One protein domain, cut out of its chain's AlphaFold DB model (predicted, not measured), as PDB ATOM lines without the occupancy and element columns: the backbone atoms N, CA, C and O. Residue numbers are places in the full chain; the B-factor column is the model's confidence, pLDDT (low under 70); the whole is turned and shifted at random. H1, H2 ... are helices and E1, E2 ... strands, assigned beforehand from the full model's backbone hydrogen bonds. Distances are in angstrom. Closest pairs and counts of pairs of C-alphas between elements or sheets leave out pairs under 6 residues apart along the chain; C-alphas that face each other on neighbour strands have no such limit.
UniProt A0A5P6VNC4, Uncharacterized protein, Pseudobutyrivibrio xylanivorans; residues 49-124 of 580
ATOM      1  N   GLU A  49     158.178 177.500 142.771       91.56
ATOM      2  CA  GLU A  49     157.821 178.722 143.481       91.56
ATOM      3  C   GLU A  49     156.463 178.543 144.164       91.56
ATOM      4  O   GLU A  49     155.517 178.033 143.557       91.56
ATOM      5  N   ALA A  50     156.384 178.923 145.438       94.00
ATOM      6  CA  ALA A  50     155.170 178.806 146.230       94.00
ATOM      7  C   ALA A  50     154.913 180.072 147.049       94.00
ATOM      8  O   ALA A  50     155.840 180.681 147.583       94.00
ATOM      9  N   MET A  51     153.638 180.429 147.194       95.44
ATOM     10  CA  MET A  51     153.202 181.538 148.041       95.44
ATOM     11  C   MET A  51     153.008 181.064 149.483       95.44
ATOM     12  O   MET A  51     152.322 180.077 149.734       95.44
ATOM     13  N   PHE A  52     153.585 181.767 150.448       94.50
ATOM     14  CA  PHE A  52     153.521 181.428 151.865       94.50
ATOM     15  C   PHE A  52     152.421 182.227 152.555       94.50
ATOM     16  O   PHE A  52     152.343 183.451 152.437       94.50
ATOM     17  N   TYR A  53     151.592 181.530 153.323       93.19
ATOM     18  CA  TYR A  53     150.426 182.084 153.988       93.19
ATOM     19  C   TYR A  53     150.393 181.693 155.463       93.19
ATOM     20  O   TYR A  53     150.592 180.531 155.810       93.19
ATOM     21  N   VAL A  54     150.090 182.654 156.332       90.12
ATOM     22  CA  VAL A  54     150.007 182.444 157.780       90.12
ATOM     23  C   VAL A  54     148.580 182.663 158.266       90.12
ATOM     24  O   VAL A  54     147.989 183.719 158.027       90.12
ATOM     25  N   GLU A  55     148.029 181.669 158.956       84.06
ATOM     26  CA  GLU A  55     146.749 181.762 159.651       84.06
ATOM     27  C   GLU A  55     146.926 182.472 160.999       84.06
ATOM     28  O   GLU A  55     147.776 182.108 161.820       84.06
ATOM     29  N   ASN A  56     146.105 183.496 161.235       71.69
ATOM     30  CA  ASN A  56     146.010 184.143 162.535       71.69
ATOM     31  C   ASN A  56     145.132 183.285 163.471       71.69
ATOM     32  O   ASN A  56     143.949 183.101 163.174       71.69
ATOM     33  N   PRO A  57     145.661 182.808 164.613       63.41
ATOM     34  CA  PRO A  57     144.931 181.909 165.507       63.41
ATOM     35  C   PRO A  57     143.723 182.560 166.202       63.41
ATOM     36  O   PRO A  57     142.823 181.847 166.641       63.41
ATOM     37  N   GLU A  58     143.677 183.890 166.316       61.75
ATOM     38  CA  GLU A  58     142.573 184.608 166.969       61.75
ATOM     39  C   GLU A  58     141.401 184.876 166.017       61.75
ATOM     40  O   GLU A  58     140.243 184.828 166.432       61.75
ATOM     41  N   SER A  59     141.684 185.159 164.742       67.25
ATOM     42  CA  SER A  59     140.671 185.547 163.748       67.25
ATOM     43  C   SER A  59     140.360 184.471 162.704       67.25
ATOM     44  O   SER A  59     139.366 184.602 161.992       67.25
ATOM     45  N   GLY A  60     141.207 183.448 162.556       69.00
ATOM     46  CA  GLY A  60     141.130 182.457 161.474       69.00
ATOM     47  C   GLY A  60     141.418 183.033 160.080       69.00
ATOM     48  O   GLY A  60     141.176 182.378 159.068       69.00
ATOM     49  N   SER A  61     141.890 184.281 159.989       73.44
ATOM     50  CA  SER A  61     142.213 184.914 158.708       73.44
ATOM     51  C   SER A  61     143.581 184.464 158.209       73.44
ATOM     52  O   SER A  61     144.555 184.505 158.963       73.44
ATOM     53  N   ILE A  62     143.670 184.131 156.923       81.75
ATOM     54  CA  ILE A  62     144.909 183.726 156.258       81.75
ATOM     55  C   ILE A  62     145.535 184.945 155.573       81.75
ATOM     56  O   ILE A  62     144.882 185.623 154.781       81.75
ATOM     57  N   THR A  63     146.803 185.227 155.873       85.88
ATOM     58  CA  THR A  63     147.546 186.365 155.311       85.88
ATOM     59  C   THR A  63     148.726 185.870 154.489       85.88
ATOM     60  O   THR A  63     149.523 185.079 154.981       85.88
ATOM     61  N   CYS A  64     148.861 186.344 153.249       89.81
ATOM     62  CA  CYS A  64     150.043 186.083 152.427       89.81
ATOM     63  C   CYS A  64     151.251 186.832 153.005       89.81
ATOM     64  O   CYS A  64     151.193 188.052 153.146       89.81
ATOM     65  N   VAL A  65     152.332 186.118 153.320       88.38
ATOM     66  CA  VAL A  65     153.557 186.695 153.901       88.38
ATOM     67  C   VAL A  65     154.713 186.810 152.905       88.38
ATOM     68  O   VAL A  65     155.712 187.450 153.218       88.38
ATOM     69  N   GLY A  66     154.575 186.239 151.706       90.19
ATOM     70  CA  GLY A  66     155.536 186.367 150.605       90.19
ATOM     71  C   GLY A  66     155.658 185.082 149.792       90.19
ATOM     72  O   GLY A  66     154.841 184.178 149.941       90.19
ATOM     73  N   ASP A  67     156.675 185.004 148.947       91.44
ATOM     74  CA  ASP A  67     157.020 183.856 148.111       91.44
ATOM     75  C   ASP A  67     158.240 183.092 148.657       91.44
ATOM     76  O   ASP A  67     159.011 183.568 149.496       91.44
ATOM     77  N   GLY A  68     158.412 181.859 148.199       92.50
ATOM     78  CA  GLY A  68     159.563 181.031 148.523       92.50
ATOM     79  C   GLY A  68     159.656 179.818 147.609       92.50
ATOM     80  O   GLY A  68     158.963 179.722 146.597       92.50
ATOM     81  N   LEU A  69     160.531 178.879 147.959       93.31
ATOM     82  CA  LEU A  69     160.828 177.720 147.122       93.31
ATOM     83  C   LEU A  69     160.524 176.426 147.864       93.31
ATOM     84  O   LEU A  69     160.964 176.237 149.000       93.31
ATOM     85  N   ILE A  70     159.858 175.506 147.174       93.19
ATOM     86  CA  ILE A  70     159.660 174.119 147.602       93.19
ATOM     87  C   ILE A  70     160.292 173.150 146.595       93.19
ATOM     88  O   ILE A  70     160.517 173.501 145.434       93.19
ATOM     89  N   ASN A  71     160.589 171.920 147.015       91.94
ATOM     90  CA  ASN A  71     161.126 170.857 146.147       91.94
ATOM     91  C   ASN A  71     160.212 169.624 146.035       91.94
ATOM     92  O   ASN A  71     160.688 168.511 145.805       91.94
ATOM     93  N   THR A  72     158.901 169.823 146.167       86.75
ATOM     94  CA  THR A  72     157.875 168.798 145.936       86.75
ATOM     95  C   THR A  72     156.713 169.377 145.141       86.75
ATOM     96  O   THR A  72     156.334 170.522 145.358       86.75
ATOM     97  N   SER A  73     156.141 168.572 144.246       85.88
ATOM     98  CA  SER A  73     154.853 168.845 143.597       85.88
ATOM     99  C   SER A  73     153.689 168.125 144.284       85.88
ATOM    100  O   SER A  73     152.561 168.204 143.820       85.88
ATOM    101  N   ASN A  74     153.958 167.352 145.340       88.56
ATOM    102  CA  ASN A  74     152.910 166.667 146.086       88.56
ATOM    103  C   ASN A  74     152.263 167.636 147.071       88.56
ATOM    104  O   ASN A  74     152.974 168.308 147.824       88.56
ATOM    105  N   GLU A  75     150.935 167.620 147.123       88.62
ATOM    106  CA  GLU A  75     150.196 168.232 148.218       88.62
ATOM    107  C   GLU A  75     150.472 167.482 149.523       88.62
ATOM    108  O   GLU A  75     150.536 166.249 149.572       88.62
ATOM    109  N   ILE A  76     150.664 168.239 150.595       86.75
ATOM    110  CA  ILE A  76     150.958 167.722 151.926       86.75
ATOM    111  C   ILE A  76     150.064 168.473 152.891       86.75
ATOM    112  O   ILE A  76     150.074 169.695 152.908       86.75
ATOM    113  N   THR A  77     149.318 167.767 153.731       85.38
ATOM    114  CA  THR A  77     148.387 168.405 154.666       85.38
ATOM    115  C   THR A  77     148.724 168.011 156.097       85.38
ATOM    116  O   THR A  77     148.833 166.825 156.406       85.38
ATOM    117  N   ASN A  78     148.841 169.002 156.984       75.06
ATOM    118  CA  ASN A  78     149.031 168.825 158.429       75.06
ATOM    119  C   ASN A  78     150.237 167.951 158.831       75.06
ATOM    120  O   ASN A  78     150.153 167.177 159.786       75.06
ATOM    121  N   ASN A  79     151.370 168.084 158.138       78.31
ATOM    122  CA  ASN A  79     152.592 167.342 158.450       78.31
ATOM    123  C   ASN A  79     153.808 168.274 158.519       78.31
ATOM    124  O   ASN A  79     154.505 168.486 157.532       78.31
ATOM    125  N   ILE A  80     154.058 168.813 159.714       81.88
ATOM    126  CA  ILE A  80     155.087 169.833 159.972       81.88
ATOM    127  C   ILE A  80     156.482 169.351 159.565       81.88
ATOM    128  O   ILE A  80     157.207 170.067 158.880       81.88
ATOM    129  N   GLU A  81     156.860 168.135 159.968       79.38
ATOM    130  CA  GLU A  81     158.178 167.566 159.667       79.38
ATOM    131  C   GLU A  81     158.384 167.422 158.159       79.38
ATOM    132  O   GLU A  81     159.421 167.810 157.619       79.38
ATOM    133  N   LEU A  82     157.372 166.896 157.468       77.75
ATOM    134  CA  LEU A  82     157.456 166.644 156.040       77.75
ATOM    135  C   LEU A  82     157.458 167.952 155.240       77.75
ATOM    136  O   LEU A  82     158.303 168.122 154.367       77.75
ATOM    137  N   VAL A  83     156.580 168.901 155.576       86.62
ATOM    138  CA  VAL A  83     156.532 170.226 154.940       86.62
ATOM    139  C   VAL A  83     157.837 170.985 155.159       86.62
ATOM    140  O   VAL A  83     158.406 171.503 154.202       86.62
ATOM    141  N   LYS A  84     158.380 170.977 156.382       87.88
ATOM    142  CA  LYS A  84     159.675 171.599 156.690       87.88
ATOM    143  C   LYS A  84     160.814 171.037 155.834       87.88
ATOM    144  O   LYS A  84     161.670 171.805 155.411       87.88
ATOM    145  N   ASN A  85     160.815 169.733 155.555       87.62
ATOM    146  CA  ASN A  85     161.827 169.101 154.704       87.62
ATOM    147  C   ASN A  85     161.704 169.492 153.227       87.62
ATOM    148  O   ASN A  85     162.694 169.412 152.497       87.62
ATOM    149  N   PHE A  86     160.506 169.889 152.790       90.19
ATOM    150  CA  PHE A  86     160.252 170.273 151.405       90.19
ATOM    151  C   PHE A  86     160.359 171.778 151.137       90.19
ATOM    152  O   PHE A  86     160.409 172.193 149.979       90.19
ATOM    153  N   ILE A  87     160.418 172.605 152.181       92.31
ATOM    154  CA  ILE A  87     160.671 174.040 152.056       92.31
ATOM    155  C   ILE A  87     162.179 174.272 151.913       92.31
ATOM    156  O   ILE A  87     162.961 173.986 152.816       92.31
ATOM    157  N   LEU A  88     162.588 174.836 150.779       90.50
ATOM    158  CA  LEU A  88     163.969 175.241 150.513       90.50
ATOM    159  C   LEU A  88     164.251 176.677 150.964       90.50
ATOM    160  O   LEU A  88     165.362 176.985 151.391       90.50
ATOM    161  N   SER A  89     163.259 177.558 150.837       92.12
ATOM    162  CA  SER A  89     163.322 178.945 151.298       92.12
ATOM    163  C   SER A  89     161.926 179.479 151.590       92.12
ATOM    164  O   SER A  89     160.953 179.041 150.981       92.12
ATOM    165  N   PHE A  90     161.840 180.441 152.506       91.38
ATOM    166  CA  PHE A  90     160.604 181.112 152.895       91.38
ATOM    167  C   PHE A  90     160.898 182.572 153.297       91.38
ATOM    168  O   PHE A  90     162.050 182.876 153.628       91.38
ATOM    169  N   PRO A  91     159.898 183.473 153.286       86.75
ATOM    170  CA  PRO A  91     160.073 184.878 153.669       86.75
ATOM    171  C   PRO A  91     160.541 185.036 155.122       86.75
ATOM    172  O   PRO A  91     160.040 184.341 156.000       86.75
ATOM    173  N   ASP A  92     161.442 185.976 155.418       81.38
ATOM    174  CA  ASP A  92     161.780 186.300 156.811       81.38
ATOM    175  C   ASP A  92     160.668 187.148 157.450       81.38
ATOM    176  O   ASP A  92     160.508 188.335 157.161       81.38
ATOM    177  N   TYR A  93     159.891 186.524 158.333       76.38
ATOM    178  CA  TYR A  93     158.774 187.143 159.050       76.38
ATOM    179  C   TYR A  93     159.114 187.510 160.502       76.38
ATOM    180  O   TYR A  93     158.235 187.951 161.242       76.38
ATOM    181  N   THR A  94     160.374 187.361 160.926       72.62
ATOM    182  CA  THR A  94     160.789 187.529 162.331       72.62
ATOM    183  C   THR A  94     160.458 188.924 162.875       72.62
ATOM    184  O   THR A  94     160.080 189.063 164.033       72.62
ATOM    185  N   ASN A  95     160.511 189.954 162.023       74.88
ATOM    186  CA  ASN A  95     160.198 191.340 162.398       74.88
ATOM    187  C   ASN A  95     158.695 191.637 162.531       74.88
ATOM    188  O   ASN A  95     158.326 192.684 163.061       74.88
ATOM    189  N   TYR A  96     157.831 190.751 162.033       75.38
ATOM    190  CA  TYR A  96     156.375 190.914 162.064       75.38
ATOM    191  C   TYR A  96     155.712 190.086 163.171       75.38
ATOM    192  O   TYR A  96     154.511 190.224 163.403       75.38
ATOM    193  N   LEU A  97     156.481 189.241 163.863       75.44
ATOM    194  CA  LEU A  97     156.002 188.451 164.989       75.44
ATOM    195  C   LEU A  97     156.317 189.146 166.321       75.44
ATOM    196  O   LEU A  97     157.404 189.702 166.490       75.44
ATOM    197  N   PRO A  98     155.407 189.087 167.309       73.44
ATOM    198  CA  PRO A  98     155.738 189.475 168.674       73.44
ATOM    199  C   PRO A  98     156.888 188.621 169.236       73.44
ATOM    200  O   PRO A  98     157.028 187.442 168.903       73.44
ATOM    201  N   ASN A  99     157.693 189.200 170.135       70.81
ATOM    202  CA  ASN A  99     158.773 188.474 170.810       70.81
ATOM    203  C   ASN A  99     158.246 187.189 171.468       70.81
ATOM    204  O   ASN A  99     157.314 187.235 172.268       70.81
ATOM    205  N   GLY A 100     158.882 186.057 171.156       70.38
ATOM    206  CA  GLY A 100     158.499 184.751 171.695       70.38
ATOM    207  C   GLY A 100     157.503 183.968 170.840       70.38
ATOM    208  O   GLY A 100     157.048 182.931 171.306       70.38
ATOM    209  N   PHE A 101     157.196 184.403 169.617       73.19
ATOM    210  CA  PHE A 101     156.370 183.655 168.665       73.19
ATOM    211  C   PHE A 101     157.165 183.209 167.428       73.19
ATOM    212  O   PHE A 101     158.145 183.845 167.041       73.19
ATOM    213  N   THR A 102     156.731 182.115 166.800       83.19
ATOM    214  CA  THR A 102     157.287 181.547 165.559       83.19
ATOM    215  C   THR A 102     156.175 181.074 164.634       83.19
ATOM    216  O   THR A 102     155.108 180.695 165.109       83.19
ATOM    217  N   VAL A 103     156.422 181.032 163.325       84.25
ATOM    218  CA  VAL A 103     155.514 180.378 162.369       84.25
ATOM    219  C   VAL A 103     155.894 178.907 162.223       84.25
ATOM    220  O   VAL A 103     157.066 178.568 162.062       84.25
ATOM    221  N   VAL A 104     154.889 178.037 162.247       87.25
ATOM    222  CA  VAL A 104     155.012 176.612 161.946       87.25
ATOM    223  C   VAL A 104     154.299 176.326 160.633       87.25
ATOM    224  O   VAL A 104     153.087 176.491 160.534       87.25
ATOM    225  N   TRP A 105     155.055 175.877 159.634       90.88
ATOM    226  CA  TRP A 105     154.538 175.462 158.329       90.88
ATOM    227  C   TRP A 105     154.016 174.027 158.397       90.88
ATOM    228  O   TRP A 105     154.740 173.135 158.843       90.88
ATOM    229  N   ASN A 106     152.772 173.790 157.981       89.12
ATOM    230  CA  ASN A 106     152.113 172.493 158.155       89.12
ATOM    231  C   ASN A 106     151.463 171.922 156.892       89.12
ATOM    232  O   ASN A 106     151.222 170.712 156.884       89.12
ATOM    233  N   SER A 107     151.224 172.722 155.847       92.12
ATOM    234  CA  SER A 107     150.646 172.222 154.590       92.12
ATOM    235  C   SER A 107     151.278 172.840 153.336       92.12
ATOM    236  O   SER A 107     151.741 173.978 153.370       92.12
ATOM    237  N   ILE A 108     151.273 172.088 152.233       93.25
ATOM    238  CA  ILE A 108     151.579 172.503 150.859       93.25
ATOM    239  C   ILE A 108     150.364 172.129 150.002       93.25
ATOM    240  O   ILE A 108     149.972 170.964 149.994       93.25
ATOM    241  N   GLU A 109     149.779 173.091 149.294       94.81
ATOM    242  CA  GLU A 109     148.549 172.927 148.505       94.81
ATOM    243  C   GLU A 109     148.731 173.494 147.093       94.81
ATOM    244  O   GLU A 109     149.372 174.538 146.932       94.81
ATOM    245  N   GLU A 110     148.153 172.846 146.080       91.25
ATOM    246  CA  GLU A 110     148.157 173.318 144.695       91.25
ATOM    247  C   GLU A 110     146.771 173.850 144.313       91.25
ATOM    248  O   GLU A 110     145.797 173.113 144.187       91.25
ATOM    249  N   ASN A 111     146.679 175.155 144.061       84.69
ATOM    250  CA  ASN A 111     145.445 175.802 143.632       84.69
ATOM    251  C   ASN A 111     145.654 176.471 142.274       84.69
ATOM    252  O   ASN A 111     146.443 177.403 142.137       84.69
ATOM    253  N   ASN A 112     144.919 176.016 141.255       86.19
ATOM    254  CA  ASN A 112     144.983 176.552 139.887       86.19
ATOM    255  C   ASN A 112     146.406 176.569 139.285       86.19
ATOM    256  O   ASN A 112     146.769 177.510 138.577       86.19
ATOM    257  N   GLY A 113     147.212 175.539 139.563       83.00
ATOM    258  CA  GLY A 113     148.592 175.436 139.075       83.00
ATOM    259  C   GLY A 113     149.600 176.309 139.829       83.00
ATOM    260  O   GLY A 113     150.733 176.459 139.375       83.00
ATOM    261  N   GLN A 114     149.199 176.908 140.954       89.38
ATOM    262  CA  GLN A 114     150.078 177.642 141.858       89.38
ATOM    263  C   GLN A 114     150.187 176.899 143.184       89.38
ATOM    264  O   GLN A 114     149.180 176.491 143.761       89.38
ATOM    265  N   PHE A 115     151.413 176.752 143.676       93.00
ATOM    266  CA  PHE A 115     151.655 176.140 144.971       93.00
ATOM    267  C   PHE A 115     151.565 177.187 146.076       93.00
ATOM    268  O   PHE A 115     152.011 178.326 145.936       93.00
ATOM    269  N   SER A 116     150.994 176.780 147.198       95.56
ATOM    270  CA  SER A 116     150.899 177.580 148.407       95.56
ATOM    271  C   SER A 116     151.362 176.769 149.607       95.56
ATOM    272  O   SER A 116     151.128 175.566 149.677       95.56
ATOM    273  N   VAL A 117     152.049 177.418 150.540       94.75
ATOM    274  CA  VAL A 117     152.492 176.823 151.800       94.75
ATOM    275  C   VAL A 117     151.750 177.513 152.930       94.75
ATOM    276  O   VAL A 117     151.836 178.731 153.083       94.75
ATOM    277  N   LEU A 118     151.021 176.738 153.724       93.12
ATOM    278  CA  LEU A 118     150.248 177.241 154.853       93.12
ATOM    279  C   LEU A 118     150.996 176.982 156.159       93.12
ATOM    280  O   LEU A 118     151.610 175.927 156.357       93.12
ATOM    281  N   GLY A 119     150.937 177.960 157.056       89.44
ATOM    282  CA  GLY A 119     151.452 177.858 158.412       89.44
ATOM    283  C   GLY A 119     150.622 178.656 159.405       89.44
ATOM    284  O   GLY A 119     149.708 179.387 159.035       89.44
ATOM    285  N   TYR A 120     150.946 178.526 160.685       84.50
ATOM    286  CA  TYR A 120     150.266 179.221 161.778       84.50
ATOM    287  C   TYR A 120     151.274 179.720 162.816       84.50
ATOM    288  O   TYR A 120     152.389 179.207 162.916       84.50
ATOM    289  N   ILE A 121     150.890 180.735 163.590       81.00
ATOM    290  CA  ILE A 121     151.740 181.331 164.631       81.00
ATOM    291  C   ILE A 121     151.618 180.521 165.937       81.00
ATOM    292  O   ILE A 121     150.513 180.237 166.392       81.00
ATOM    293  N   THR A 122     152.747 180.182 166.563       74.50
ATOM    294  CA  THR A 122     152.851 179.494 167.867       74.50
ATOM    295  C   THR A 122     153.866 180.190 168.783       74.50
ATOM    296  O   THR A 122     154.636 181.022 168.308       74.50
ATOM    297  N   SER A 123     153.882 179.881 170.083       70.38
ATOM    298  CA  SER A 123     154.807 180.483 171.050       70.38
ATOM    299  C   SER A 123     156.036 179.592 171.295       70.38
ATOM    300  O   SER A 123     155.925 178.381 171.453       70.38
ATOM    301  N   ASN A 124     157.232 180.181 171.392       55.44
ATOM    302  CA  ASN A 124     158.503 179.486 171.664       55.44
ATOM    303  C   ASN A 124     158.551 178.783 173.038       55.44
ATOM    304  O   ASN A 124     159.508 178.070 173.339       55.44
TER     305      ASN A 124
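AT A GLANCE: This is residues 49 to 124 of the 580 residues of an uncharacterized protein of Pseudobutyrivibrio xylanivorans (UniProt A0A5P6VNC4). A single five-stranded sheet curls like part of a barrel, left open between its edge strands E3 and E4. One short helix, H1, packs on E4 and leads directly into E3. The printed part has 76 residues, with the order E1 E2 H1 E3 E4 E5 along the chain; the sheet order is E3 E2 E1 E5 E4, mixed, and the class is mostly strand. The whole is compact, with a radius of gyration of the C-alphas of 11.8 A and spans of 33 by 23 by 20 A.

HOW THE PARTS SIT: Inner strands E5, residues 114 to 123, and E1, residues 49 to 55, are parallel; N 53 and O 117 are 2.8 A apart. E4, residues 101 to 111, forms a hairpin with E5, with N 109 and O 116 at 2.8 A, and bends by 55 degrees at residue 108. E2, residues 62 to 70, forms a hairpin with E1, with N 52 and O 66 at 2.8 A, and bends by 76 degrees at residue 66. Edge strand E3, residues 87 to 89, is antiparallel to E2, with N 88 and O 69 at 2.8 A. E3 and E4 are apart. H1, residues 80 to 86, is on the sheet at a height of 7.6 A; its closest C-alphas to E4 are Ile 80 and Asn 106, 4.4 A. Every O i to N i+4 pair in H1 is within hydrogen-bond range.

IN THESE COORDINATES: E1 begins at C-alpha 49 (157.821, 178.722, 143.481) and is 19.8 A long; E2 is 19.6 A, H1 10.0 A, E3 5.6 A and E4 28.4 A. E5, 29.7 A, ends at C-alpha 123 (154.807, 180.483, 171.050).

THE WHOLE: The C-alphas farthest apart, of Asn 99 and Asn 112, are 35.9 A apart. The printed part has no cut. The link E3 to E4 is long. Residues 57 to 60 and 124 have pLDDT under 70.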